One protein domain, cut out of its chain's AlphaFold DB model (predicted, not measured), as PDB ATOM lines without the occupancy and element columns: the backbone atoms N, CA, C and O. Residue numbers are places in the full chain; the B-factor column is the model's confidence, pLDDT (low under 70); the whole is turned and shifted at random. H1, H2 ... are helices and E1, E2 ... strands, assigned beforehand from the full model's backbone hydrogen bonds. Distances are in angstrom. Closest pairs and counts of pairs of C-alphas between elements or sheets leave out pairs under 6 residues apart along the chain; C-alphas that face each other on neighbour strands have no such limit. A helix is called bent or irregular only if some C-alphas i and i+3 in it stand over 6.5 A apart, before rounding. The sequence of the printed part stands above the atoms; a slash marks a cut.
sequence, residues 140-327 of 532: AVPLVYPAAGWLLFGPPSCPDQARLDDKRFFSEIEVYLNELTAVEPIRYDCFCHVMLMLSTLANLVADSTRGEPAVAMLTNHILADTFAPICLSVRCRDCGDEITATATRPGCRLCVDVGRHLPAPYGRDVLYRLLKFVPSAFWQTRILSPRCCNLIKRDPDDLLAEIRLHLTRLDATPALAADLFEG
ATOM      1  N   ALA A 140    -195.018-365.055-194.107       93.94
ATOM      2  CA  ALA A 140    -195.487-366.338-194.594       93.94
ATOM      3  C   ALA A 140    -195.886-367.253-193.432       93.94
ATOM      4  O   ALA A 140    -195.073-367.546-192.552       93.94
ATOM      5  N   VAL A 141    -197.124-367.743-193.455       94.31
ATOM      6  CA  VAL A 141    -197.611-368.723-192.487       94.31
ATOM      7  C   VAL A 141    -197.170-370.129-192.913       94.31
ATOM      8  O   VAL A 141    -197.186-370.450-194.108       94.31
ATOM      9  N   PRO A 142    -196.710-370.977-191.978       92.88
ATOM     10  CA  PRO A 142    -196.212-372.301-192.323       92.88
ATOM     11  C   PRO A 142    -197.366-373.271-192.600       92.88
ATOM     12  O   PRO A 142    -198.283-373.412-191.796       92.88
ATOM     13  N   LEU A 143    -197.287-373.987-193.717       92.62
ATOM     14  CA  LEU A 143    -198.090-375.155-194.067       92.62
ATOM     15  C   LEU A 143    -197.242-376.401-193.793       92.62
ATOM     16  O   LEU A 143    -196.431-376.811-194.626       92.62
ATOM     17  N   VAL A 144    -197.379-376.970-192.596       91.50
ATOM     18  CA  VAL A 144    -196.558-378.109-192.161       91.50
ATOM     19  C   VAL A 144    -197.156-379.411-192.688       91.50
ATOM     20  O   VAL A 144    -198.238-379.806-192.274       91.50
ATOM     21  N   TYR A 145    -196.458-380.116-193.575       89.38
ATOM     22  CA  TYR A 145    -196.872-381.436-194.057       89.38
ATOM     23  C   TYR A 145    -196.404-382.535-193.080       89.38
ATOM     24  O   TYR A 145    -195.213-382.544-192.741       89.38
ATOM     25  N   PRO A 146    -197.283-383.458-192.613       87.88
ATOM     26  CA  PRO A 146    -198.637-383.767-193.111       87.88
ATOM     27  C   PRO A 146    -199.821-383.005-192.502       87.88
ATOM     28  O   PRO A 146    -200.904-383.088-193.070       87.88
ATOM     29  N   ALA A 147    -199.646-382.252-191.414       86.75
ATOM     30  CA  ALA A 147    -200.742-381.584-190.692       86.75
ATOM     31  C   ALA A 147    -201.635-380.688-191.579       86.75
ATOM     32  O   ALA A 147    -202.854-380.750-191.495       86.75
ATOM     33  N   ALA A 148    -201.043-379.921-192.497       86.12
ATOM     34  CA  ALA A 148    -201.749-379.087-193.477       86.12
ATOM     35  C   ALA A 148    -201.974-379.802-194.828       86.12
ATOM     36  O   ALA A 148    -202.175-379.160-195.857       86.12
ATOM     37  N   GLY A 149    -201.888-381.132-194.865       83.25
ATOM     38  CA  GLY A 149    -201.847-381.909-196.101       83.25
ATOM     39  C   GLY A 149    -203.095-381.767-196.972       83.25
ATOM     40  O   GLY A 149    -202.961-381.535-198.168       83.25
ATOM     41  N   TRP A 150    -204.300-381.803-196.398       81.00
ATOM     42  CA  TRP A 150    -205.533-381.585-197.171       81.00
ATOM     43  C   TRP A 150    -205.672-380.152-197.698       81.00
ATOM     44  O   TRP A 150    -206.264-379.932-198.753       81.00
ATOM     45  N   LEU A 151    -205.062-379.173-197.026       85.12
ATOM     46  CA  LEU A 151    -204.968-377.808-197.539       85.12
ATOM     47  C   LEU A 151    -203.967-377.717-198.709       85.12
ATOM     48  O   LEU A 151    -204.223-377.012-199.685       85.12
ATOM     49  N   LEU A 152    -202.863-378.473-198.641       83.75
ATOM     50  CA  LEU A 152    -201.833-378.558-199.684       83.75
ATOM     51  C   LEU A 152    -202.326-379.275-200.949       83.75
ATOM     52  O   LEU A 152    -202.213-378.736-202.049       83.75
ATOM     53  N   PHE A 153    -202.877-380.480-200.811       77.00
ATOM     54  CA  PHE A 153    -203.316-381.304-201.943       77.00
ATOM     55  C   PHE A 153    -204.719-380.946-202.439       77.00
ATOM     56  O   PHE A 153    -205.091-381.329-203.544       77.00
ATOM     57  N   GLY A 154    -205.458-380.136-201.678       71.12
ATOM     58  CA  GLY A 154    -206.871-379.912-201.926       71.12
ATOM     59  C   GLY A 154    -207.703-381.098-201.439       71.12
ATOM     60  O   GLY A 154    -207.164-382.111-200.984       71.12
ATOM     61  N   PRO A 155    -209.030-380.963-201.480       64.88
ATOM     62  CA  PRO A 155    -209.895-381.979-200.930       64.88
ATOM     63  C   PRO A 155    -209.961-383.197-201.882       64.88
ATOM     64  O   PRO A 155    -209.707-383.060-203.088       64.88
ATOM     65  N   PRO A 156    -210.190-384.412-201.356       58.69
ATOM     66  CA  PRO A 156    -210.081-385.633-202.138       58.69
ATOM     67  C   PRO A 156    -211.174-385.696-203.205       58.69
ATOM     68  O   PRO A 156    -212.315-386.040-202.911       58.69
ATOM     69  N   SER A 157    -210.815-385.448-204.468       51.94
ATOM     70  CA  SER A 157    -211.780-385.491-205.572       51.94
ATOM     71  C   SER A 157    -212.305-386.912-205.766       51.94
ATOM     72  O   SER A 157    -211.661-387.754-206.388       51.94
ATOM     73  N   CYS A 158    -213.474-387.195-205.198       45.44
ATOM     74  CA  CYS A 158    -214.185-388.445-205.411       45.44
ATOM     75  C   CYS A 158    -215.244-388.204-206.505       45.44
ATOM     76  O   CYS A 158    -216.131-387.368-206.300       45.44
ATOM     77  N   PRO A 159    -215.178-388.896-207.660       46.41
ATOM     78  CA  PRO A 159    -216.039-388.617-208.815       46.41
ATOM     79  C   PRO A 159    -217.543-388.783-208.532       46.41
ATOM     80  O   PRO A 159    -218.352-388.108-209.161       46.41
ATOM     81  N   ASP A 160    -217.926-389.575-207.527       43.91
ATOM     82  CA  ASP A 160    -219.333-389.773-207.145       43.91
ATOM     83  C   ASP A 160    -219.877-388.717-206.158       43.91
ATOM     84  O   ASP A 160    -221.045-388.762-205.770       43.91
ATOM     85  N   GLN A 161    -219.057-387.751-205.725       41.12
ATOM     86  CA  GLN A 161    -219.394-386.818-204.639       41.12
ATOM     87  C   GLN A 161    -218.931-385.373-204.890       41.12
ATOM     88  O   GLN A 161    -218.602-384.651-203.953       41.12
ATOM     89  N   ALA A 162    -219.002-384.890-206.134       42.72
ATOM     90  CA  ALA A 162    -218.603-383.529-206.538       42.72
ATOM     91  C   ALA A 162    -219.305-382.350-205.800       42.72
ATOM     92  O   ALA A 162    -219.053-381.190-206.112       42.72
ATOM     93  N   ARG A 163    -220.196-382.617-204.831       42.44
ATOM     94  CA  ARG A 163    -220.859-381.625-203.959       42.44
ATOM     95  C   ARG A 163    -220.543-381.778-202.462       42.44
ATOM     96  O   ARG A 163    -221.035-380.984-201.666       42.44
ATOM     97  N   LEU A 164    -219.775-382.792-202.061       42.72
ATOM     98  CA  LEU A 164    -219.580-383.184-200.655       42.72
ATOM     99  C   LEU A 164    -218.265-382.666-200.037       42.72
ATOM    100  O   LEU A 164    -217.995-382.943-198.872       42.72
ATOM    101  N   ASP A 165    -217.491-381.857-200.765       57.66
ATOM    102  CA  ASP A 165    -216.098-381.557-200.403       57.66
ATOM    103  C   ASP A 165    -215.838-380.132-199.877       57.66
ATOM    104  O   ASP A 165    -214.868-379.914-199.154       57.66
ATOM    105  N   ASP A 166    -216.731-379.168-200.131       62.53
ATOM    106  CA  ASP A 166    -216.526-377.782-199.679       62.53
ATOM    107  C   ASP A 166    -216.539-377.687-198.151       62.53
ATOM    108  O   ASP A 166    -215.622-377.134-197.554       62.53
ATOM    109  N   LYS A 167    -217.539-378.281-197.480       69.62
ATOM    110  CA  LYS A 167    -217.634-378.264-196.005       69.62
ATOM    111  C   LYS A 167    -216.409-378.890-195.344       69.62
ATOM    112  O   LYS A 167    -215.956-378.404-194.310       69.62
ATOM    113  N   ARG A 168    -215.885-379.960-195.944       73.12
ATOM    114  CA  ARG A 168    -214.679-380.630-195.469       73.12
ATOM    115  C   ARG A 168    -213.465-379.728-195.672       73.12
ATOM    116  O   ARG A 168    -212.751-379.477-194.710       73.12
ATOM    117  N   PHE A 169    -213.297-379.156-196.860       76.50
ATOM    118  CA  PHE A 169    -212.242-378.187-197.149       76.50
ATOM    119  C   PHE A 169    -212.273-376.981-196.193       76.50
ATOM    120  O   PHE A 169    -211.245-376.625-195.621       76.50
ATOM    121  N   PHE A 170    -213.457-376.419-195.927       78.88
ATOM    122  CA  PHE A 170    -213.644-375.380-194.914       78.88
ATOM    123  C   PHE A 170    -213.207-375.855-193.531       78.88
ATOM    124  O   PHE A 170    -212.438-375.157-192.881       78.88
ATOM    125  N   SER A 171    -213.632-377.044-193.094       79.69
ATOM    126  CA  SER A 171    -213.235-377.572-191.785       79.69
ATOM    127  C   SER A 171    -211.716-377.741-191.647       79.69
ATOM    128  O   SER A 171    -211.169-377.411-190.600       79.69
ATOM    129  N   GLU A 172    -211.014-378.156-192.708       82.44
ATOM    130  CA  GLU A 172    -209.547-378.266-192.706       82.44
ATOM    131  C   GLU A 172    -208.876-376.883-192.622       82.44
ATOM    132  O   GLU A 172    -207.896-376.711-191.895       82.44
ATOM    133  N   ILE A 173    -209.429-375.865-193.296       87.94
ATOM    134  CA  ILE A 173    -208.964-374.475-193.153       87.94
ATOM    135  C   ILE A 173    -209.164-373.991-191.715       87.94
ATOM    136  O   ILE A 173    -208.277-373.355-191.153       87.94
ATOM    137  N   GLU A 174    -210.309-374.280-191.099       87.12
ATOM    138  CA  GLU A 174    -210.580-373.874-189.717       87.12
ATOM    139  C   GLU A 174    -209.629-374.535-188.720       87.12
ATOM    140  O   GLU A 174    -209.114-373.852-187.832       87.12
ATOM    141  N   VAL A 175    -209.356-375.832-188.883       85.81
ATOM    142  CA  VAL A 175    -208.365-376.556-188.075       85.81
ATOM    143  C   VAL A 175    -206.988-375.912-188.233       85.81
ATOM    144  O   VAL A 175    -206.378-375.542-187.230       85.81
ATOM    145  N   TYR A 176    -206.547-375.679-189.472       89.19
ATOM    146  CA  TYR A 176    -205.270-375.024-189.757       89.19
ATOM    147  C   TYR A 176    -205.158-373.642-189.098       89.19
ATOM    148  O   TYR A 176    -204.175-373.330-188.427       89.19
ATOM    149  N   LEU A 177    -206.186-372.807-189.248       90.31
ATOM    150  CA  LEU A 177    -206.219-371.463-188.679       90.31
ATOM    151  C   LEU A 177    -206.214-371.470-187.142       90.31
ATOM    152  O   LEU A 177    -205.609-370.586-186.527       90.31
ATOM    153  N   ASN A 178    -206.846-372.463-186.514       88.25
ATOM    154  CA  ASN A 178    -206.815-372.643-185.062       88.25
ATOM    155  C   ASN A 178    -205.419-373.053-184.570       88.25
ATOM    156  O   ASN A 178    -204.954-372.539-183.551       88.25
ATOM    157  N   GLU A 179    -204.727-373.936-185.293       87.12
ATOM    158  CA  GLU A 179    -203.335-374.291-184.993       87.12
ATOM    159  C   GLU A 179    -202.402-373.091-185.169       87.12
ATOM    160  O   GLU A 179    -201.605-372.787-184.280       87.12
ATOM    161  N   LEU A 180    -202.554-372.350-186.269       89.88
ATOM    162  CA  LEU A 180    -201.768-371.153-186.542       89.88
ATOM    163  C   LEU A 180    -201.979-370.078-185.471       89.88
ATOM    164  O   LEU A 180    -201.016-369.465-185.021       89.88
ATOM    165  N   THR A 181    -203.217-369.891-185.007       89.94
ATOM    166  CA  THR A 181    -203.534-368.979-183.899       89.94
ATOM    167  C   THR A 181    -202.753-369.326-182.628       89.94
ATOM    168  O   THR A 181    -202.344-368.428-181.892       89.94
ATOM    169  N   ALA A 182    -202.546-370.616-182.352       86.06
ATOM    170  CA  ALA A 182    -201.840-371.068-181.156       86.06
ATOM    171  C   ALA A 182    -200.317-370.867-181.243       86.06
ATOM    172  O   ALA A 182    -199.679-370.676-180.208       86.06
ATOM    173  N   VAL A 183    -199.738-370.917-182.448       88.56
ATOM    174  CA  VAL A 183    -198.279-370.863-182.658       88.56
ATOM    175  C   VAL A 183    -197.802-369.467-183.069       88.56
ATOM    176  O   VAL A 183    -196.842-368.958-182.499       88.56
ATOM    177  N   GLU A 184    -198.478-368.823-184.023       90.50
ATOM    178  CA  GLU A 184    -198.094-367.524-184.593       90.50
ATOM    179  C   GLU A 184    -199.307-366.563-184.688       90.50
ATOM    180  O   GLU A 184    -199.729-366.183-185.784       90.50
ATOM    181  N   PRO A 185    -199.881-366.116-183.551       90.62
ATOM    182  CA  PRO A 185    -201.151-365.378-183.519       90.62
ATOM    183  C   PRO A 185    -201.148-364.047-184.288       90.62
ATOM    184  O   PRO A 185    -202.181-363.641-184.812       90.62
ATOM    185  N   ILE A 186    -200.008-363.350-184.365       92.12
ATOM    186  CA  ILE A 186    -199.906-362.078-185.105       92.12
ATOM    187  C   ILE A 186    -199.867-362.342-186.614       92.12
ATOM    188  O   ILE A 186    -200.525-361.651-187.386       92.12
ATOM    189  N   ARG A 187    -199.141-363.377-187.051       93.50
ATOM    190  CA  ARG A 187    -199.119-363.773-188.465       93.50
ATOM    191  C   ARG A 187    -200.465-364.322-188.913       93.50
ATOM    192  O   ARG A 187    -200.858-364.046-190.036       93.50
ATOM    193  N   TYR A 188    -201.195-365.005-188.031       93.56
ATOM    194  CA  TYR A 188    -202.600-365.348-188.250       93.56
ATOM    195  C   TYR A 188    -203.458-364.110-188.558       93.56
ATOM    196  O   TYR A 188    -204.167-364.100-189.566       93.56
ATOM    197  N   ASP A 189    -203.370-363.063-187.731       93.38
ATOM    198  CA  ASP A 189    -204.154-361.835-187.918       93.38
ATOM    199  C   ASP A 189    -203.774-361.134-189.242       93.38
ATOM    200  O   ASP A 189    -204.653-360.777-190.032       93.38
ATOM    201  N   CYS A 190    -202.471-361.013-189.534       94.75
ATOM    202  CA  CYS A 190    -201.965-360.485-190.807       94.75
ATOM    203  C   CYS A 190    -202.444-361.310-192.009       94.75
ATOM    204  O   CYS A 190    -202.927-360.746-192.989       94.75
ATOM    205  N   PHE A 191    -202.337-362.639-191.934       95.38
ATOM    206  CA  PHE A 191    -202.752-363.553-192.994       95.38
ATOM    207  C   PHE A 191    -204.246-363.420-193.279       95.38
ATOM    208  O   PHE A 191    -204.628-363.241-194.432       95.38
ATOM    209  N   CYS A 192    -205.095-363.412-192.248       94.69
ATOM    210  CA  CYS A 192    -206.536-363.223-192.423       94.69
ATOM    211  C   CYS A 192    -206.860-361.874-193.082       94.69
ATOM    212  O   CYS A 192    -207.733-361.810-193.948       94.69
ATOM    213  N   HIS A 193    -206.146-360.809-192.710       94.62
ATOM    214  CA  HIS A 193    -206.334-359.482-193.293       94.62
ATOM    215  C   HIS A 193    -205.914-359.420-194.772       94.62
ATOM    216  O   HIS A 193    -206.672-358.922-195.605       94.62
ATOM    217  N   VAL A 194    -204.768-360.010-195.129       95.75
ATOM    218  CA  VAL A 194    -204.335-360.132-196.532       95.75
ATOM    219  C   VAL A 194    -205.302-361.012-197.331       95.75
ATOM    220  O   VAL A 194    -205.697-360.646-198.436       95.75
ATOM    221  N   MET A 195    -205.774-362.129-196.774       96.12
ATOM    222  CA  MET A 195    -206.752-362.989-197.444       96.12
ATOM    223  C   MET A 195    -208.099-362.294-197.677       96.12
ATOM    224  O   MET A 195    -208.711-362.495-198.730       96.12
ATOM    225  N   LEU A 196    -208.548-361.439-196.751       95.25
ATOM    226  CA  LEU A 196    -209.741-360.614-196.951       95.25
ATOM    227  C   LEU A 196    -209.561-359.656-198.136       95.25
ATOM    228  O   LEU A 196    -210.470-359.542-198.962       95.25
ATOM    229  N   MET A 197    -208.401-359.003-198.247       94.38
ATOM    230  CA  MET A 197    -208.069-358.146-199.389       94.38
ATOM    231  C   MET A 197    -208.138-358.922-200.699       94.38
ATOM    232  O   MET A 197    -208.903-358.552-201.587       94.38
ATOM    233  N   LEU A 198    -207.379-360.017-200.808       95.69
ATOM    234  CA  LEU A 198    -207.286-360.792-202.043       95.69
ATOM    235  C   LEU A 198    -208.648-361.348-202.468       95.69
ATOM    236  O   LEU A 198    -209.016-361.241-203.634       95.69
ATOM    237  N   SER A 199    -209.437-361.858-201.516       94.19
ATOM    238  CA  SER A 199    -210.791-362.356-201.790       94.19
ATOM    239  C   SER A 199    -211.737-361.233-202.227       94.19
ATOM    240  O   SER A 199    -212.611-361.438-203.064       94.19
ATOM    241  N   THR A 200    -211.567-360.023-201.685       92.50
ATOM    242  CA  THR A 200    -212.356-358.855-202.101       92.50
ATOM    243  C   THR A 200    -212.000-358.433-203.524       92.50
ATOM    244  O   THR A 200    -212.901-358.206-204.326       92.50
ATOM    245  N   LEU A 201    -210.709-358.380-203.860       91.25
ATOM    246  CA  LEU A 201    -210.236-358.082-205.213       91.25
ATOM    247  C   LEU A 201    -210.729-359.126-206.228       91.25
ATOM    248  O   LEU A 201    -211.262-358.753-207.272       91.25
ATOM    249  N   ALA A 202    -210.630-360.415-205.890       90.75
ATOM    250  CA  ALA A 202    -211.140-361.518-206.703       90.75
ATOM    251  C   ALA A 202    -212.651-361.389-206.974       90.75
ATOM    252  O   ALA A 202    -213.091-361.495-208.120       90.75
ATOM    253  N   ASN A 203    -213.442-361.082-205.940       89.00
ATOM    254  CA  ASN A 203    -214.887-360.888-206.072       89.00
ATOM    255  C   ASN A 203    -215.245-359.673-206.936       89.00
ATOM    256  O   ASN A 203    -216.140-359.769-207.770       89.00
ATOM    257  N   LEU A 204    -214.531-358.551-206.790       87.44
ATOM    258  CA  LEU A 204    -214.757-357.362-207.621       87.44
ATOM    259  C   LEU A 204    -214.493-357.644-209.108       87.44
ATOM    260  O   LEU A 204    -215.210-357.138-209.975       87.44
ATOM    261  N   VAL A 205    -213.497-358.480-209.419       86.38
ATOM    262  CA  VAL A 205    -213.271-358.918-210.802       86.38
ATOM    263  C   VAL A 205    -214.389-359.827-211.268       86.38
ATOM    264  O   VAL A 205    -214.988-359.532-212.291       86.38
ATOM    265  N   ALA A 206    -214.734-360.862-210.503       85.38
ATOM    266  CA  ALA A 206    -215.820-361.770-210.865       85.38
ATOM    267  C   ALA A 206    -217.153-361.031-211.111       85.38
ATOM    268  O   ALA A 206    -217.896-361.377-212.028       85.38
ATOM    269  N   ASP A 207    -217.438-359.979-210.336       85.38
ATOM    270  CA  ASP A 207    -218.620-359.138-210.520       85.38
ATOM    271  C   ASP A 207    -218.556-358.254-211.772       85.38
ATOM    272  O   ASP A 207    -219.579-358.059-212.433       85.38
ATOM    273  N   SER A 208    -217.377-357.733-212.120       81.81
ATOM    274  CA  SER A 208    -217.185-356.909-213.324       81.81
ATOM    275  C   SER A 208    -217.072-357.730-214.612       81.81
ATOM    276  O   SER A 208    -217.387-357.216-215.684       81.81
ATOM    277  N   THR A 209    -216.709-359.012-214.518       81.75
ATOM    278  CA  THR A 209    -216.487-359.916-215.659       81.75
ATOM    279  C   THR A 209    -217.495-361.065-215.717       81.75
ATOM    280  O   THR A 209    -217.178-362.150-216.197       81.75
ATOM    281  N   ARG A 210    -218.748-360.855-215.283       76.44
ATOM    282  CA  ARG A 210    -219.807-361.895-215.248       76.44
ATOM    283  C   ARG A 210    -220.054-362.646-216.572       76.44
ATOM    284  O   ARG A 210    -220.674-363.705-216.544       76.44
ATOM    285  N   GLY A 211    -219.584-362.131-217.712       75.25
ATOM    286  CA  GLY A 211    -219.618-362.803-219.022       75.25
ATOM    287  C   GLY A 211    -218.322-363.517-219.434       75.25
ATOM    288  O   GLY A 211    -218.318-364.233-220.431       75.25
ATOM    289  N   GLU A 212    -217.234-363.355-218.682       84.75
ATOM    290  CA  GLU A 212    -215.880-363.792-219.035       84.75
ATOM    291  C   GLU A 212    -215.201-364.500-217.843       84.75
ATOM    292  O   GLU A 212    -214.261-363.977-217.234       84.75
ATOM    293  N   PRO A 213    -215.633-365.728-217.492       82.94
ATOM    294  CA  PRO A 213    -215.097-366.459-216.339       82.94
ATOM    295  C   PRO A 213    -213.588-366.732-216.448       82.94
ATOM    296  O   PRO A 213    -212.897-366.820-215.433       82.94
ATOM    297  N   ALA A 214    -213.060-366.812-217.674       86.62
ATOM    298  CA  ALA A 214    -211.630-366.956-217.928       86.62
ATOM    299  C   ALA A 214    -210.813-365.770-217.384       86.62
ATOM    300  O   ALA A 214    -209.715-365.973-216.868       86.62
ATOM    301  N   VAL A 215    -211.356-364.548-217.431       86.81
ATOM    302  CA  VAL A 215    -210.677-363.348-216.920       86.81
ATOM    303  C   VAL A 215    -210.595-363.382-215.399       86.81
ATOM    304  O   VAL A 215    -209.529-363.133-214.844       86.81
ATOM    305  N   ALA A 216    -211.677-363.773-214.720       86.38
ATOM    306  CA  ALA A 216    -211.668-363.943-213.266       86.38
ATOM    307  C   ALA A 216    -210.677-365.036-212.824       86.38
ATOM    308  O   ALA A 216    -209.930-364.847-211.864       86.38
ATOM    309  N   MET A 217    -210.611-366.154-213.556       87.44
ATOM    310  CA  MET A 217    -209.620-367.208-213.303       87.44
ATOM    311  C   MET A 217    -208.184-366.706-213.481       87.44
ATOM    312  O   MET A 217    -207.335-366.985-212.633       87.44
ATOM    313  N   LEU A 218    -207.910-365.948-214.547       90.25
ATOM    314  CA  LEU A 218    -206.583-365.394-214.808       90.25
ATOM    315  C   LEU A 218    -206.170-364.379-213.734       90.25
ATOM    316  O   LEU A 218    -205.051-364.456-213.230       90.25
ATOM    317  N   THR A 219    -207.072-363.487-213.316       90.44
ATOM    318  CA  THR A 219    -206.816-362.576-212.190       90.44
ATOM    319  C   THR A 219    -206.496-363.355-210.916       90.44
ATOM    320  O   THR A 219    -205.503-363.052-210.256       90.44
ATOM    321  N   ASN A 220    -207.288-364.374-210.572       91.19
ATOM    322  CA  ASN A 220    -207.035-365.185-209.379       91.19
ATOM    323  C   ASN A 220    -205.675-365.884-209.445       91.19
ATOM    324  O   ASN A 220    -204.990-365.980-208.429       91.19
ATOM    325  N   HIS A 221    -205.265-366.340-210.631       92.00
ATOM    326  CA  HIS A 221    -203.940-366.914-210.837       92.00
ATOM    327  C   HIS A 221    -202.829-365.877-210.608       92.00
ATOM    328  O   HIS A 221    -201.869-366.174-209.906       92.00
ATOM    329  N   ILE A 222    -202.969-364.655-211.134       93.00
ATOM    330  CA  ILE A 222    -201.991-363.567-210.939       93.00
ATOM    331  C   ILE A 222    -201.882-363.176-209.458       93.00
ATOM    332  O   ILE A 222    -200.776-363.050-208.928       93.00
ATOM    333  N   LEU A 223    -203.018-363.026-208.766       94.44
ATOM    334  CA  LEU A 223    -203.045-362.759-207.324       94.44
ATOM    335  C   LEU A 223    -202.353-363.883-206.546       94.44
ATOM    336  O   LEU A 223    -201.543-363.611-205.660       94.44
ATOM    337  N   ALA A 224    -202.649-365.138-206.888       94.44
ATOM    338  CA  ALA A 224    -202.052-366.290-206.233       94.44
ATOM    339  C   ALA A 224    -200.534-366.361-206.455       94.44
ATOM    340  O   ALA A 224    -199.789-366.601-205.510       94.44
ATOM    341  N   ASP A 225    -200.071-366.118-207.680       93.44
ATOM    342  CA  ASP A 225    -198.648-366.140-208.033       93.44
ATOM    343  C   ASP A 225    -197.869-365.035-207.306       93.44
ATOM    344  O   ASP A 225    -196.807-365.281-206.738       93.44
ATOM    345  N   THR A 226    -198.465-363.843-207.216       92.56
ATOM    346  CA  THR A 226    -197.862-362.677-206.559       92.56
ATOM    347  C   THR A 226    -197.775-362.843-205.040       92.56
ATOM    348  O   THR A 226    -196.745-362.554-204.432       92.56
ATOM    349  N   PHE A 227    -198.864-363.278-204.396       94.31
ATOM    350  CA  PHE A 227    -198.976-363.234-202.935       94.31
ATOM    351  C   PHE A 227    -198.638-364.552-202.240       94.31
ATOM    352  O   PHE A 227    -198.362-364.531-201.039       94.31
ATOM    353  N   ALA A 228    -198.607-365.690-202.937       92.81
ATOM    354  CA  ALA A 228    -198.287-366.963-202.294       92.81
ATOM    355  C   ALA A 228    -196.894-366.982-201.645       92.81
ATOM    356  O   ALA A 228    -196.828-367.380-200.483       92.81
ATOM    357  N   PRO A 229    -195.810-366.497-202.289       89.88
ATOM    358  CA  PRO A 229    -194.484-366.449-201.662       89.88
ATOM    359  C   PRO A 229    -194.414-365.535-200.430       89.88
ATOM    360  O   PRO A 229    -193.520-365.670-199.601       89.88
ATOM    361  N   ILE A 230    -195.348-364.587-200.314       91.25
ATOM    362  CA  ILE A 230    -195.445-363.642-199.194       91.25
ATOM    363  C   ILE A 230    -196.252-364.246-198.041       91.25
ATOM    364  O   ILE A 230    -195.947-364.000-196.875       91.25
ATOM    365  N   CYS A 231    -197.295-365.008-198.369       93.69
ATOM    366  CA  CYS A 231    -198.302-365.447-197.411       93.69
ATOM    367  C   CYS A 231    -198.103-366.881-196.931       93.69
ATOM    368  O   CYS A 231    -198.557-367.192-195.840       93.69
ATOM    369  N   LEU A 232    -197.460-367.755-197.705       94.19
ATOM    370  CA  LEU A 232    -197.418-369.193-197.438       94.19
ATOM    371  C   LEU A 232    -195.993-369.733-197.570       94.19
ATOM    372  O   LEU A 232    -195.289-369.424-198.525       94.19
ATOM    373  N   SER A 233    -195.596-370.604-196.644       92.56
ATOM    374  CA  SER A 233    -194.381-371.421-196.771       92.56
ATOM    375  C   SER A 233    -194.726-372.879-196.510       92.56
ATOM    376  O   SER A 233    -195.423-373.184-195.547       92.56
ATOM    377  N   VAL A 234    -194.274-373.805-197.352       91.38
ATOM    378  CA  VAL A 234    -194.534-375.238-197.138       91.38
ATOM    379  C   VAL A 234    -193.370-375.825-196.363       91.38
ATOM    380  O   VAL A 234    -192.230-375.697-196.789       91.38
ATOM    381  N   ARG A 235    -193.627-376.472-195.225       91.81
ATOM    382  CA  ARG A 235    -192.574-377.031-194.366       91.81
ATOM    383  C   ARG A 235    -192.754-378.519-194.153       91.81
ATOM    384  O   ARG A 235    -193.866-379.016-194.002       91.81
ATOM    385  N   CYS A 236    -191.641-379.232-194.105       91.25
ATOM    386  CA  CYS A 236    -191.632-380.642-193.762       91.25
ATOM    387  C   CYS A 236    -191.619-380.817-192.242       91.25
ATOM    388  O   CYS A 236    -190.727-380.291-191.577       91.25
ATOM    389  N   ARG A 237    -192.551-381.600-191.685       91.50
ATOM    390  CA  ARG A 237    -192.532-381.955-190.257       91.50
ATOM    391  C   ARG A 237    -191.235-382.661-189.851       91.50
ATOM    392  O   ARG A 237    -190.671-382.341-188.812       91.50
ATOM    393  N   ASP A 238    -190.774-383.616-190.660       89.88
ATOM    394  CA  ASP A 238    -189.690-384.526-190.269       89.88
ATOM    395  C   ASP A 238    -188.308-383.860-190.312       89.88
ATOM    396  O   ASP A 238    -187.493-384.080-189.421       89.88
ATOM    397  N   CYS A 239    -188.017-383.068-191.349       89.12
ATOM    398  CA  CYS A 239    -186.717-382.401-191.468       89.12
ATOM    399  C   CYS A 239    -186.732-380.927-191.048       89.12
ATOM    400  O   CYS A 239    -185.661-380.345-190.915       89.12
ATOM    401  N   GLY A 240    -187.907-380.327-190.838       88.12
ATOM    402  CA  GLY A 240    -188.072-378.912-190.489       88.12
ATOM    403  C   GLY A 240    -187.806-377.935-191.640       88.12
ATOM    404  O   GLY A 240    -188.140-376.757-191.523       88.12
ATOM    405  N   ASP A 241    -187.235-378.422-192.744       88.94
ATOM    406  CA  ASP A 241    -186.861-377.614-193.899       88.94
ATOM    407  C   ASP A 241    -188.097-377.149-194.687       88.94
ATOM    408  O   ASP A 241    -189.134-377.825-194.747       88.94
ATOM    409  N   GLU A 242    -187.966-375.987-195.326       88.50
ATOM    410  CA  GLU A 242    -188.946-375.498-196.288       88.50
ATOM    411  C   GLU A 242    -188.886-376.331-197.576       88.50
ATOM    412  O   GLU A 242    -187.827-376.509-198.176       88.50
ATOM    413  N   ILE A 243    -190.035-376.848-198.003       86.00
ATOM    414  CA  ILE A 243    -190.187-377.609-199.237       86.00
ATOM    415  C   ILE A 243    -190.431-376.610-200.366       86.00
ATOM    416  O   ILE A 243    -191.530-376.079-200.520       86.00
ATOM    417  N   THR A 244    -189.408-376.365-201.178       81.25
ATOM    418  CA  THR A 244    -189.507-375.501-202.361       81.25
ATOM    419  C   THR A 244    -189.297-376.301-203.645       81.25
ATOM    420  O   THR A 244    -188.882-377.460-203.611       81.25
ATOM    421  N   ALA A 245    -189.535-375.663-204.798       69.50
ATOM    422  CA  ALA A 245    -189.292-376.250-206.119       69.50
ATOM    423  C   ALA A 245    -187.855-376.783-206.296       69.50
ATOM    424  O   ALA A 245    -187.619-377.702-207.075       69.50
ATOM    425  N   THR A 246    -186.889-376.174-205.604       64.25
ATOM    426  CA  THR A 246    -185.450-376.413-205.770       64.25
ATOM    427  C   THR A 246    -184.775-376.977-204.519       64.25
ATOM    428  O   THR A 246    -183.641-377.441-204.618       64.25
ATOM    429  N   ALA A 247    -185.446-376.971-203.362       59.97
ATOM    430  CA  ALA A 247    -184.889-377.374-202.069       59.97
ATOM    431  C   ALA A 247    -185.653-378.546-201.431       59.97
ATOM    432  O   ALA A 247    -185.970-378.532-200.246       59.97
ATOM    433  N   THR A 248    -185.946-379.599-202.197       66.25
ATOM    434  CA  THR A 248    -186.375-380.866-201.588       66.25
ATOM    435  C   THR A 248    -185.157-381.579-201.005       66.25
ATOM    436  O   THR A 248    -184.175-381.835-201.702       66.25
ATOM    437  N   ARG A 249    -185.187-381.896-199.704       72.56
ATOM    438  CA  ARG A 249    -184.071-382.593-199.056       72.56
ATOM    439  C   ARG A 249    -183.970-384.029-199.589       72.56
ATOM    440  O   ARG A 249    -184.893-384.818-199.354       72.56
ATOM    441  N   PRO A 250    -182.857-384.410-200.246       69.56
ATOM    442  CA  PRO A 250    -182.682-385.766-200.749       69.56
ATOM    443  C   PRO A 250    -182.767-386.769-199.592       69.56
ATOM    444  O   PRO A 250    -182.079-386.622-198.583       69.56
ATOM    445  N   GLY A 251    -183.635-387.772-199.720       78.31
ATOM    446  CA  GLY A 251    -183.822-388.822-198.710       78.31
ATOM    447  C   GLY A 251    -184.885-388.543-197.640       78.31
ATOM    448  O   GLY A 251    -185.209-389.457-196.882       78.31
ATOM    449  N   CYS A 252    -185.487-387.347-197.585       88.62
ATOM    450  CA  CYS A 252    -186.662-387.120-196.739       88.62
ATOM    451  C   CYS A 252    -187.933-387.604-197.453       88.62
ATOM    452  O   CYS A 252    -188.326-387.046-198.476       88.62
ATOM    453  N   ARG A 253    -188.602-388.629-196.901       86.75
ATOM    454  CA  ARG A 253    -189.800-389.233-197.517       86.75
ATOM    455  C   ARG A 253    -190.935-388.227-197.698       86.75
ATOM    456  O   ARG A 253    -191.533-388.190-198.761       86.75
ATOM    457  N   LEU A 254    -191.184-387.373-196.706       87.50
ATOM    458  CA  LEU A 254    -192.246-386.367-196.779       87.50
ATOM    459  C   LEU A 254    -191.976-385.289-197.842       87.50
ATOM    460  O   LEU A 254    -192.892-384.910-198.567       87.50
ATOM    461  N   CYS A 255    -190.727-384.832-197.986       87.44
ATOM    462  CA  CYS A 255    -190.350-383.902-199.058       87.44
ATOM    463  C   CYS A 255    -190.526-384.523-200.447       87.44
ATOM    464  O   CYS A 255    -190.961-383.841-201.373       87.44
ATOM    465  N   VAL A 256    -190.187-385.809-200.589       84.38
ATOM    466  CA  VAL A 256    -190.364-386.554-201.842       84.38
ATOM    467  C   VAL A 256    -191.848-386.739-202.162       84.38
ATOM    468  O   VAL A 256    -192.232-386.523-203.307       84.38
ATOM    469  N   ASP A 257    -192.678-387.071-201.168       82.75
ATOM    470  CA  ASP A 257    -194.131-387.204-201.337       82.75
ATOM    471  C   ASP A 257    -194.736-385.892-201.878       82.75
ATOM    472  O   ASP A 257    -195.424-385.898-202.897       82.75
ATOM    473  N   VAL A 258    -194.414-384.747-201.262       83.06
ATOM    474  CA  VAL A 258    -194.883-383.428-201.729       83.06
ATOM    475  C   VAL A 258    -194.376-383.121-203.139       83.06
ATOM    476  O   VAL A 258    -195.168-382.773-204.010       83.06
ATOM    477  N   GLY A 259    -193.074-383.288-203.389       80.44
ATOM    478  CA  GLY A 259    -192.474-382.976-204.689       80.44
ATOM    479  C   GLY A 259    -192.958-383.861-205.839       80.44
ATOM    480  O   GLY A 259    -192.916-383.433-206.988       80.44
ATOM    481  N   ARG A 260    -193.428-385.078-205.545       81.12
ATOM    482  CA  ARG A 260    -194.004-385.995-206.535       81.12
ATOM    483  C   ARG A 260    -195.442-385.635-206.903       81.12
ATOM    484  O   ARG A 260    -195.823-385.818-208.055       81.12
ATOM    485  N   HIS A 261    -196.233-385.177-205.935       77.19
ATOM    486  CA  HIS A 261    -197.686-385.057-206.081       77.19
ATOM    487  C   HIS A 261    -198.202-383.619-206.183       77.19
ATOM    488  O   HIS A 261    -199.385-383.431-206.435       77.19
ATOM    489  N   LEU A 262    -197.359-382.601-206.002       75.69
ATOM    490  CA  LEU A 262    -197.738-381.208-206.228       75.69
ATOM    491  C   LEU A 262    -196.820-380.565-207.269       75.69
ATOM    492  O   LEU A 262    -195.600-380.724-207.188       75.69
ATOM    493  N   PRO A 263    -197.363-379.806-208.232       73.06
ATOM    494  CA  PRO A 263    -196.541-378.971-209.086       73.06
ATOM    495  C   PRO A 263    -196.045-377.764-208.282       73.06
ATOM    496  O   PRO A 263    -196.774-377.145-207.509       73.06
ATOM    497  N   ALA A 264    -194.769-377.427-208.442       75.75
ATOM    498  CA  ALA A 264    -194.223-376.219-207.844       75.75
ATOM    499  C   ALA A 264    -194.555-374.983-208.713       75.75
ATOM    500  O   ALA A 264    -194.580-375.111-209.941       75.75
ATOM    501  N   PRO A 265    -194.740-373.783-208.125       79.94
ATOM    502  CA  PRO A 265    -194.632-373.452-206.700       79.94
ATOM    503  C   PRO A 265    -195.887-373.828-205.889       79.94
ATOM    504  O   PRO A 265    -196.984-373.348-206.155       79.94
ATOM    505  N   TYR A 266    -195.705-374.627-204.834       85.06
ATOM    506  CA  TYR A 266    -196.800-375.254-204.076       85.06
ATOM    507  C   TYR A 266    -197.784-374.253-203.450       85.06
ATOM    508  O   TYR A 266    -198.996-374.457-203.480       85.06
ATOM    509  N   GLY A 267    -197.272-373.149-202.894       87.19
ATOM    510  CA  GLY A 267    -198.098-372.134-202.236       87.19
ATOM    511  C   GLY A 267    -199.071-371.433-203.188       87.19
ATOM    512  O   GLY A 267    -200.157-371.052-202.758       87.19
ATOM    513  N   ARG A 268    -198.721-371.292-204.476       90.50
ATOM    514  CA  ARG A 268    -199.580-370.640-205.477       90.50
ATOM    515  C   ARG A 268    -200.892-371.392-205.627       90.50
ATOM    516  O   ARG A 268    -201.953-370.783-205.570       90.50
ATOM    517  N   ASP A 269    -200.829-372.709-205.771       85.50
ATOM    518  CA  ASP A 269    -202.025-373.519-205.996       85.50
ATOM    519  C   ASP A 269    -202.923-373.548-204.751       85.50
ATOM    520  O   ASP A 269    -204.147-373.474-204.864       85.50
ATOM    521  N   VAL A 270    -202.325-373.570-203.554       89.38
ATOM    522  CA  VAL A 270    -203.067-373.431-202.291       89.38
ATOM    523  C   VAL A 270    -203.773-372.081-202.227       89.38
ATOM    524  O   VAL A 270    -204.979-372.032-201.985       89.38
ATOM    525  N   LEU A 271    -203.052-370.988-202.488       93.19
ATOM    526  CA  LEU A 271    -203.626-369.647-202.454       93.19
ATOM    527  C   LEU A 271    -204.732-369.488-203.504       93.19
ATOM    528  O   LEU A 271    -205.795-368.954-203.202       93.19
ATOM    529  N   TYR A 272    -204.535-370.026-204.707       90.44
ATOM    530  CA  TYR A 272    -205.548-370.039-205.757       90.44
ATOM    531  C   TYR A 272    -206.826-370.771-205.321       90.44
ATOM    532  O   TYR A 272    -207.929-370.256-205.516       90.44
ATOM    533  N   ARG A 273    -206.709-371.946-204.684       86.44
ATOM    534  CA  ARG A 273    -207.867-372.680-204.138       86.44
ATOM    535  C   ARG A 273    -208.563-371.888-203.034       86.44
ATOM    536  O   ARG A 273    -209.790-371.834-203.027       86.44
ATOM    537  N   LEU A 274    -207.808-371.234-202.151       90.88
ATOM    538  CA  LEU A 274    -208.387-370.357-201.133       90.88
ATOM    539  C   LEU A 274    -209.205-369.225-201.771       90.88
ATOM    540  O   LEU A 274    -210.341-369.013-201.363       90.88
ATOM    541  N   LEU A 275    -208.691-368.561-202.811       91.19
ATOM    542  CA  LEU A 275    -209.425-367.504-203.524       91.19
ATOM    543  C   LEU A 275    -210.653-368.025-204.278       91.19
ATOM    544  O   LEU A 275    -211.646-367.314-204.410       91.19
ATOM    545  N   LYS A 276    -210.592-369.259-204.783       84.75
ATOM    546  CA  LYS A 276    -211.689-369.876-205.534       84.75
ATOM    547  C   LYS A 276    -212.839-370.333-204.635       84.75
ATOM    548  O   LYS A 276    -213.994-370.198-205.028       84.75
ATOM    549  N   PHE A 277    -212.528-370.919-203.480       83.75
ATOM    550  CA  PHE A 277    -213.514-371.636-202.666       83.75
ATOM    551  C   PHE A 277    -213.890-370.916-201.369       83.75
ATOM    552  O   PHE A 277    -214.973-371.162-200.848       83.75
ATOM    553  N   VAL A 278    -213.049-370.018-200.843       87.50
ATOM    554  CA  VAL A 278    -213.291-369.359-199.549       87.50
ATOM    555  C   VAL A 278    -213.834-367.942-199.764       87.50
ATOM    556  O   VAL A 278    -213.120-367.083-200.280       87.50
ATOM    557  N   PRO A 279    -215.076-367.639-199.344       88.62
ATOM    558  CA  PRO A 279    -215.669-366.324-199.549       88.62
ATOM    559  C   PRO A 279    -215.038-365.261-198.641       88.62
ATOM    560  O   PRO A 279    -214.636-365.537-197.510       88.62
ATOM    561  N   SER A 280    -215.062-363.998-199.078       91.06
ATOM    562  CA  SER A 280    -214.578-362.848-198.291       91.06
ATOM    563  C   SER A 280    -215.225-362.741-196.901       91.06
ATOM    564  O   SER A 280    -214.553-362.386-195.932       91.06
ATOM    565  N   ALA A 281    -216.504-363.115-196.775       90.62
ATOM    566  CA  ALA A 281    -217.236-363.122-195.505       90.62
ATOM    567  C   ALA A 281    -216.613-364.057-194.446       90.62
ATOM    568  O   ALA A 281    -216.671-363.758-193.251       90.62
ATOM    569  N   PHE A 282    -215.981-365.160-194.867       91.00
ATOM    570  CA  PHE A 282    -215.266-366.061-193.959       91.00
ATOM    571  C   PHE A 282    -214.089-365.333-193.300       91.00
ATOM    572  O   PHE A 282    -213.994-365.280-192.074       91.00
ATOM    573  N   TRP A 283    -213.241-364.687-194.103       93.00
ATOM    574  CA  TRP A 283    -212.087-363.928-193.613       93.00
ATOM    575  C   TRP A 283    -212.508-362.747-192.741       93.00
ATOM    576  O   TRP A 283    -211.923-362.514-191.686       93.00
ATOM    577  N   GLN A 284    -213.580-362.049-193.125       91.12
ATOM    578  CA  GLN A 284    -214.149-360.972-192.319       91.12
ATOM    579  C   GLN A 284    -214.586-361.472-190.935       91.12
ATOM    580  O   GLN A 284    -214.281-360.835-189.929       91.12
ATOM    581  N   THR A 285    -215.240-362.634-190.867       89.88
ATOM    582  CA  THR A 285    -215.641-363.256-189.594       89.88
ATOM    583  C   THR A 285    -214.423-363.584-188.729       89.88
ATOM    584  O   THR A 285    -214.430-363.307-187.530       89.88
ATOM    585  N   ARG A 286    -213.347-364.104-189.335       88.69
ATOM    586  CA  ARG A 286    -212.089-364.415-188.638       88.69
ATOM    587  C   ARG A 286    -211.359-363.172-188.121       88.69
ATOM    588  O   ARG A 286    -210.734-363.251-187.076       88.69
ATOM    589  N   ILE A 287    -211.485-362.022-188.783       87.44
ATOM    590  CA  ILE A 287    -210.920-360.749-188.301       87.44
ATOM    591  C   ILE A 287    -211.778-360.127-187.189       87.44
ATOM    592  O   ILE A 287    -211.235-359.552-186.249       87.44
ATOM    593  N   LEU A 288    -213.111-360.213-187.293       86.00
ATOM    594  CA  LEU A 288    -214.045-359.640-186.312       86.00
ATOM    595  C   LEU A 288    -214.106-360.442-185.010       86.00
ATOM    596  O   LEU A 288    -214.274-359.862-183.938       86.00
ATOM    597  N   SER A 289    -213.958-361.759-185.110       82.62
ATOM    598  CA  SER A 289    -213.901-362.674-183.975       82.62
ATOM    599  C   SER A 289    -212.583-363.455-184.018       82.62
ATOM    600  O   SER A 289    -212.577-364.670-184.255       82.62
ATOM    601  N   PRO A 290    -211.445-362.754-183.851       68.69
ATOM    602  CA  PRO A 290    -210.138-363.360-183.991       68.69
ATOM    603  C   PRO A 290    -209.921-364.347-182.853       68.69
ATOM    604  O   PRO A 290    -210.272-364.087-181.699       68.69
ATOM    605  N   ARG A 291    -209.284-365.474-183.179       73.56
ATOM    606  CA  ARG A 291    -208.815-366.454-182.191       73.56
ATOM    607  C   ARG A 291    -209.937-367.184-181.431       73.56
ATOM    608  O   ARG A 291    -209.750-367.598-180.289       73.56
ATOM    609  N   CYS A 292    -211.102-367.373-182.057       63.03
ATOM    610  CA  CYS A 292    -212.125-368.300-181.561       63.03
ATOM    611  C   CYS A 292    -211.701-369.749-181.836       63.03
ATOM    612  O   CYS A 292    -211.886-370.260-182.940       63.03
ATOM    613  N   CYS A 293    -211.116-370.391-180.826       57.66
ATOM    614  CA  CYS A 293    -210.535-371.722-180.944       57.66
ATOM    615  C   CYS A 293    -211.554-372.817-180.598       57.66
ATOM    616  O   CYS A 293    -211.895-372.983-179.430       57.66
ATOM    617  N   ASN A 294    -211.930-373.637-181.579       61.56
ATOM    618  CA  ASN A 294    -212.402-375.004-181.335       61.56
ATOM    619  C   ASN A 294    -211.330-375.942-181.892       61.56
ATOM    620  O   ASN A 294    -211.344-376.296-183.069       61.56
ATOM    621  N   LEU A 295    -210.320-376.253-181.075       63.72
ATOM    622  CA  LEU A 295    -209.175-377.038-181.530       63.72
ATOM    623  C   LEU A 295    -209.561-378.520-181.618       63.72
ATOM    624  O   LEU A 295    -209.634-379.212-180.605       63.72
ATOM    625  N   ILE A 296    -209.773-379.004-182.837       67.06
ATOM    626  CA  ILE A 296    -209.848-380.433-183.137       67.06
ATOM    627  C   ILE A 296    -208.473-380.825-183.670       67.06
ATOM    628  O   ILE A 296    -208.162-380.569-184.829       67.06
ATOM    629  N   LYS A 297    -207.621-381.395-182.811       66.88
ATOM    630  CA  LYS A 297    -206.327-381.931-183.250       66.88
ATOM    631  C   LYS A 297    -206.540-383.298-183.876       66.88
ATOM    632  O   LYS A 297    -207.127-384.173-183.243       66.88
ATOM    633  N   ARG A 298    -206.029-383.484-185.089       74.75
ATOM    634  CA  ARG A 298    -205.874-384.808-185.693       74.75
ATOM    635  C   ARG A 298    -204.458-385.306-185.484       74.75
ATOM    636  O   ARG A 298    -203.525-384.506-185.459       74.75
ATOM    637  N   ASP A 299    -204.312-386.619-185.336       81.94
ATOM    638  CA  ASP A 299    -202.994-387.237-185.340       81.94
ATOM    639  C   ASP A 299    -202.362-387.050-186.735       81.94
ATOM    640  O   ASP A 299    -202.946-387.471-187.742       81.94
ATOM    641  N   PRO A 300    -201.194-386.392-186.833       81.81
ATOM    642  CA  PRO A 300    -200.493-386.214-188.096       81.81
ATOM    643  C   PRO A 300    -200.144-387.528-188.813       81.81
ATOM    644  O   PRO A 300    -200.026-387.522-190.038       81.81
ATOM    645  N   ASP A 301    -199.947-388.633-188.088       84.81
ATOM    646  CA  ASP A 301    -199.601-389.922-188.696       84.81
ATOM    647  C   ASP A 301    -200.828-390.626-189.297       84.81
ATOM    648  O   ASP A 301    -200.739-391.155-190.410       84.81
ATOM    649  N   ASP A 302    -201.989-390.534-188.642       85.12
ATOM    650  CA  ASP A 302    -203.271-390.977-189.213       85.12
ATOM    651  C   ASP A 302    -203.597-390.186-190.483       85.12
ATOM    652  O   ASP A 302    -203.953-390.749-191.523       85.12
ATOM    653  N   LEU A 303    -203.397-388.867-190.423       83.75
ATOM    654  CA  LEU A 303    -203.599-387.970-191.553       83.75
ATOM    655  C   LEU A 303    -202.655-388.300-192.720       83.75
ATOM    656  O   LEU A 303    -203.073-388.322-193.877       83.75
ATOM    657  N   LEU A 304    -201.388-388.608-192.434       85.25
ATOM    658  CA  LEU A 304    -200.419-389.030-193.445       85.25
ATOM    659  C   LEU A 304    -200.828-390.342-194.124       85.25
ATOM    660  O   LEU A 304    -200.676-390.472-195.342       85.25
ATOM    661  N   ALA A 305    -201.323-391.315-193.358       85.88
ATOM    662  CA  ALA A 305    -201.817-392.575-193.905       85.88
ATOM    663  C   ALA A 305    -203.027-392.345-194.823       85.88
ATOM    664  O   ALA A 305    -203.075-392.900-195.925       85.88
ATOM    665  N   GLU A 306    -203.956-391.478-194.412       83.75
ATOM    666  CA  GLU A 306    -205.123-391.092-195.206       83.75
ATOM    667  C   GLU A 306    -204.719-390.417-196.527       83.75
ATOM    668  O   GLU A 306    -205.166-390.824-197.604       83.75
ATOM    669  N   ILE A 307    -203.815-389.435-196.463       83.12
ATOM    670  CA  ILE A 307    -203.318-388.711-197.639       83.12
ATOM    671  C   ILE A 307    -202.607-389.669-198.594       83.12
ATOM    672  O   ILE A 307    -202.888-389.665-199.788       83.12
ATOM    673  N   ARG A 308    -201.724-390.546-198.103       85.06
ATOM    674  CA  ARG A 308    -201.034-391.524-198.963       85.06
ATOM    675  C   ARG A 308    -201.999-392.506-199.614       85.06
ATOM    676  O   ARG A 308    -201.819-392.851-200.784       85.06
ATOM    677  N   LEU A 309    -203.036-392.940-198.900       83.06
ATOM    678  CA  LEU A 309    -204.089-393.769-199.481       83.06
ATOM    679  C   LEU A 309    -204.830-393.023-200.601       83.06
ATOM    680  O   LEU A 309    -205.177-393.620-201.616       83.06
ATOM    681  N   HIS A 310    -205.054-391.721-200.449       77.94
ATOM    682  CA  HIS A 310    -205.658-390.908-201.498       77.94
ATOM    683  C   HIS A 310    -204.726-390.724-202.704       77.94
ATOM    684  O   HIS A 310    -205.123-391.015-203.831       77.94
ATOM    685  N   LEU A 311    -203.470-390.336-202.477       76.94
ATOM    686  CA  LEU A 311    -202.476-390.132-203.536       76.94
ATOM    687  C   LEU A 311    -202.214-391.417-204.339       76.94
ATOM    688  O   LEU A 311    -202.110-391.376-205.560       76.94
ATOM    689  N   THR A 312    -202.192-392.580-203.681       78.81
ATOM    690  CA  THR A 312    -202.067-393.877-204.374       78.81
ATOM    691  C   THR A 312    -203.281-394.216-205.238       78.81
ATOM    692  O   THR A 312    -203.119-394.807-206.304       78.81
ATOM    693  N   ARG A 313    -204.496-393.822-204.834       73.56
ATOM    694  CA  ARG A 313    -205.700-393.964-205.675       73.56
ATOM    695  C   ARG A 313    -205.634-393.072-206.913       73.56
ATOM    696  O   ARG A 313    -206.020-393.529-207.988       73.56
ATOM    697  N   LEU A 314    -205.113-391.851-206.778       66.56
ATOM    698  CA  LEU A 314    -204.897-390.940-207.908       66.56
ATOM    699  C   LEU A 314    -203.873-391.503-208.902       66.56
ATOM    700  O   LEU A 314    -204.154-391.552-210.096       66.56
ATOM    701  N   ASP A 315    -202.743-392.024-208.413       70.25
ATOM    702  CA  ASP A 315    -201.734-392.684-209.257       70.25
ATOM    703  C   ASP A 315    -202.307-393.917-209.989       70.25
ATOM    704  O   ASP A 315    -201.916-394.217-211.118       70.25
ATOM    705  N   ALA A 316    -203.258-394.631-209.373       65.75
ATOM    706  CA  ALA A 316    -203.916-395.798-209.965       65.75
ATOM    707  C   ALA A 316    -204.986-395.448-211.019       65.75
ATOM    708  O   ALA A 316    -205.454-396.335-211.735       65.75
ATOM    709  N   THR A 317    -205.379-394.175-211.139       61.03
ATOM    710  CA  THR A 317    -206.388-393.708-212.099       61.03
ATOM    711  C   THR A 317    -205.876-392.500-212.897       61.03
ATOM    712  O   THR A 317    -206.209-391.356-212.590       61.03
ATOM    713  N   PRO A 318    -205.118-392.722-213.992       55.38
ATOM    714  CA  PRO A 318    -204.516-391.641-214.782       55.38
ATOM    715  C   PRO A 318    -205.531-390.622-215.327       55.38
ATOM    716  O   PRO A 318    -205.214-389.446-215.471       55.38
ATOM    717  N   ALA A 319    -206.769-391.059-215.591       53.09
ATOM    718  CA  ALA A 319    -207.860-390.193-216.036       53.09
ATOM    719  C   ALA A 319    -208.367-389.229-214.940       53.09
ATOM    720  O   ALA A 319    -208.825-388.142-215.265       53.09
ATOM    721  N   LEU A 320    -208.252-389.598-213.658       47.47
ATOM    722  CA  LEU A 320    -208.643-388.771-212.506       47.47
ATOM    723  C   LEU A 320    -207.545-387.774-212.108       47.47
ATOM    724  O   LEU A 320    -207.849-386.667-211.671       47.47
ATOM    725  N   ALA A 321    -206.271-388.132-212.302       47.88
ATOM    726  CA  ALA A 321    -205.145-387.223-212.080       47.88
ATOM    727  C   ALA A 321    -205.158-386.025-213.051       47.88
ATOM    728  O   ALA A 321    -204.796-384.913-212.665       47.88
ATOM    729  N   ALA A 322    -205.625-386.227-214.289       46.91
ATOM    730  CA  ALA A 322    -205.747-385.157-215.275       46.91
ATOM    731  C   ALA A 322    -206.746-384.067-214.837       46.91
ATOM    732  O   ALA A 322    -206.435-382.890-214.961       46.91
ATOM    733  N   ASP A 323    -207.890-384.423-214.247       45.44
ATOM    734  CA  ASP A 323    -208.924-383.447-213.853       45.44
ATOM    735  C   ASP A 323    -208.609-382.684-212.547       45.44
ATOM    736  O   ASP A 323    -209.150-381.604-212.308       45.44
ATOM    737  N   LEU A 324    -207.716-383.215-211.706       46.03
ATOM    738  CA  LEU A 324    -207.292-382.604-210.435       46.03
ATOM    739  C   LEU A 324    -206.158-381.580-210.597       46.03
ATOM    740  O   LEU A 324    -206.069-380.623-209.822       46.03
ATOM    741  N   PHE A 325    -205.293-381.788-211.595       47.03
ATOM    742  CA  PHE A 325    -204.096-380.974-211.833       47.03
ATOM    743  C   PHE A 325    -204.168-380.142-213.113       47.03
ATOM    744  O   PHE A 325    -203.547-379.080-213.173       47.03
ATOM    745  N   GLU A 326    -204.971-380.534-214.106       42.44
ATOM    746  CA  GLU A 326    -205.348-379.612-215.169       42.44
ATOM    747  C   GLU A 326    -206.508-378.749-214.677       42.44
ATOM    748  O   GLU A 326    -207.689-379.011-214.908       42.44
ATOM    749  N   GLY A 327    -206.156-377.588-214.124       41.00
ATOM    750  CA  GLY A 327    -206.872-376.389-214.529       41.00
ATOM    751  C   GLY A 327    -206.743-376.284-216.044       41.00
ATOM    752  O   GLY A 327    -205.849-375.600-216.525       41.00
TER     753      GLY A 327
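Overview. This is residues 140 to 327 of the 532 residues of an uncharacterized protein of Protopolystoma xenopodis (UniProt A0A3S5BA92). The domain is a rounded body of helices gathered round two short ones, H1 and H6, which lie in its middle, with a small sheet of two strands, E1 and E2, at one side of this core. The longest helix, H3, makes one wall with H4 and H7 packed on it; H8 stands on the opposite side of H1, with H9 making a corner at its end. The printed part has 188 residues with nine named helices and two named strands, in the order E1 H1 H2 H3 H4 E2 H5 H6 H7 H8 H9, and its class is mostly helix. The sheet has the order E1, E2 and is parallel. The whole is compact, with a radius of gyration of the C-alphas of 16.4 A and spans of 46 by 39 by 33 A.

Along the chain. E1, residues 141 to 145, begins at C-alpha 141 (-197.611, -368.723, -192.487) and is 12.8 A long. H1, residues 149 to 153, follows, and then H2, residues 166 to 183, 25.9 A. H3, residues 185 to 208, is 34.9 A long and begins at C-alpha 185 (-201.151, -365.378, -183.519). H4, residues 213 to 231, 25.3 A, has a kink of 33 degrees near residue 225 and is irregular, with C-alphas 226 and 229 7.0 A apart. E2, residues 232 to 236, 13.3 A, follows it with no residue between. After them come H5, residues 253 to 261, H6, residues 266 to 277, 17.2 A, and H7, residues 280 to 288. H8, residues 300 to 315, is 22.2 A long, and H9, residues 318 to 325, ends at C-alpha 325 (-204.096, -380.974, -211.833).

Arrangement. H3 is the hub, touching H2, H4, H6 and H7. H3 and H4 form a helical hairpin at a shallow tilt of 17 degrees, opposite ways; their closest C-alphas are those of Ala 206 and Ala 216, 5.3 A. H7 touches residues 189 to 200 of H3 at a shallow tilt of 29 degrees, opposite ways, closest at the C-alphas of Ser 199 and Ser 280, 5.2 A. H2 and H3, also a helical hairpin, only just touch, with 3 pairs of C-alphas within 8 A, the closest being Thr 181 and Tyr 188, 5.7 A. H6 touches H4 at a steep tilt of 48 degrees, opposite ways, with the C-alphas of Ala 228 and Arg 268 5.0 A apart. H1 touches H6, closest at the C-alphas of Leu 152 and Val 270, 5.9 A, and also H2 and H8; the C-alphas of Gly 149 and Ile 307 are its closest to H8, 7.1 A. H9 touches H8 only at the corner, and only just, with 3 pairs of C-alphas within 8 A, the closest being Leu 314 and Ala 321, 5.6 A. E1 and E2 are parallel at 32 degrees and end a strand-helix-strand unit, two parallel neighbour strands with H1 to H4 between them; N 143 and O 233 are 2.7 A apart and N 235 and O 143 2.9 A, within hydrogen-bond range. H5 touches no helix; its closest C-alphas to E2 are those of Cys 255 and Cys 236, 6.3 A. Every O i to N i+4 pair is within hydrogen-bond range in H1, H2, H3, H5, H6, H7 and H8, against 13 of 15 in H4 and 3 of 4 in H9.

Size, cuts and confidence. The C-alphas farthest apart, those of Gly 211 and Gly 251, are 48.7 A apart. The printed part has no cut. The links H1 to H2, E2 to H5 and H7 to H8 are long. The mean pLDDT of the printed part is 80.5; among the residues under 70 are 155 to 167, 292 to 297 and 316 to 327.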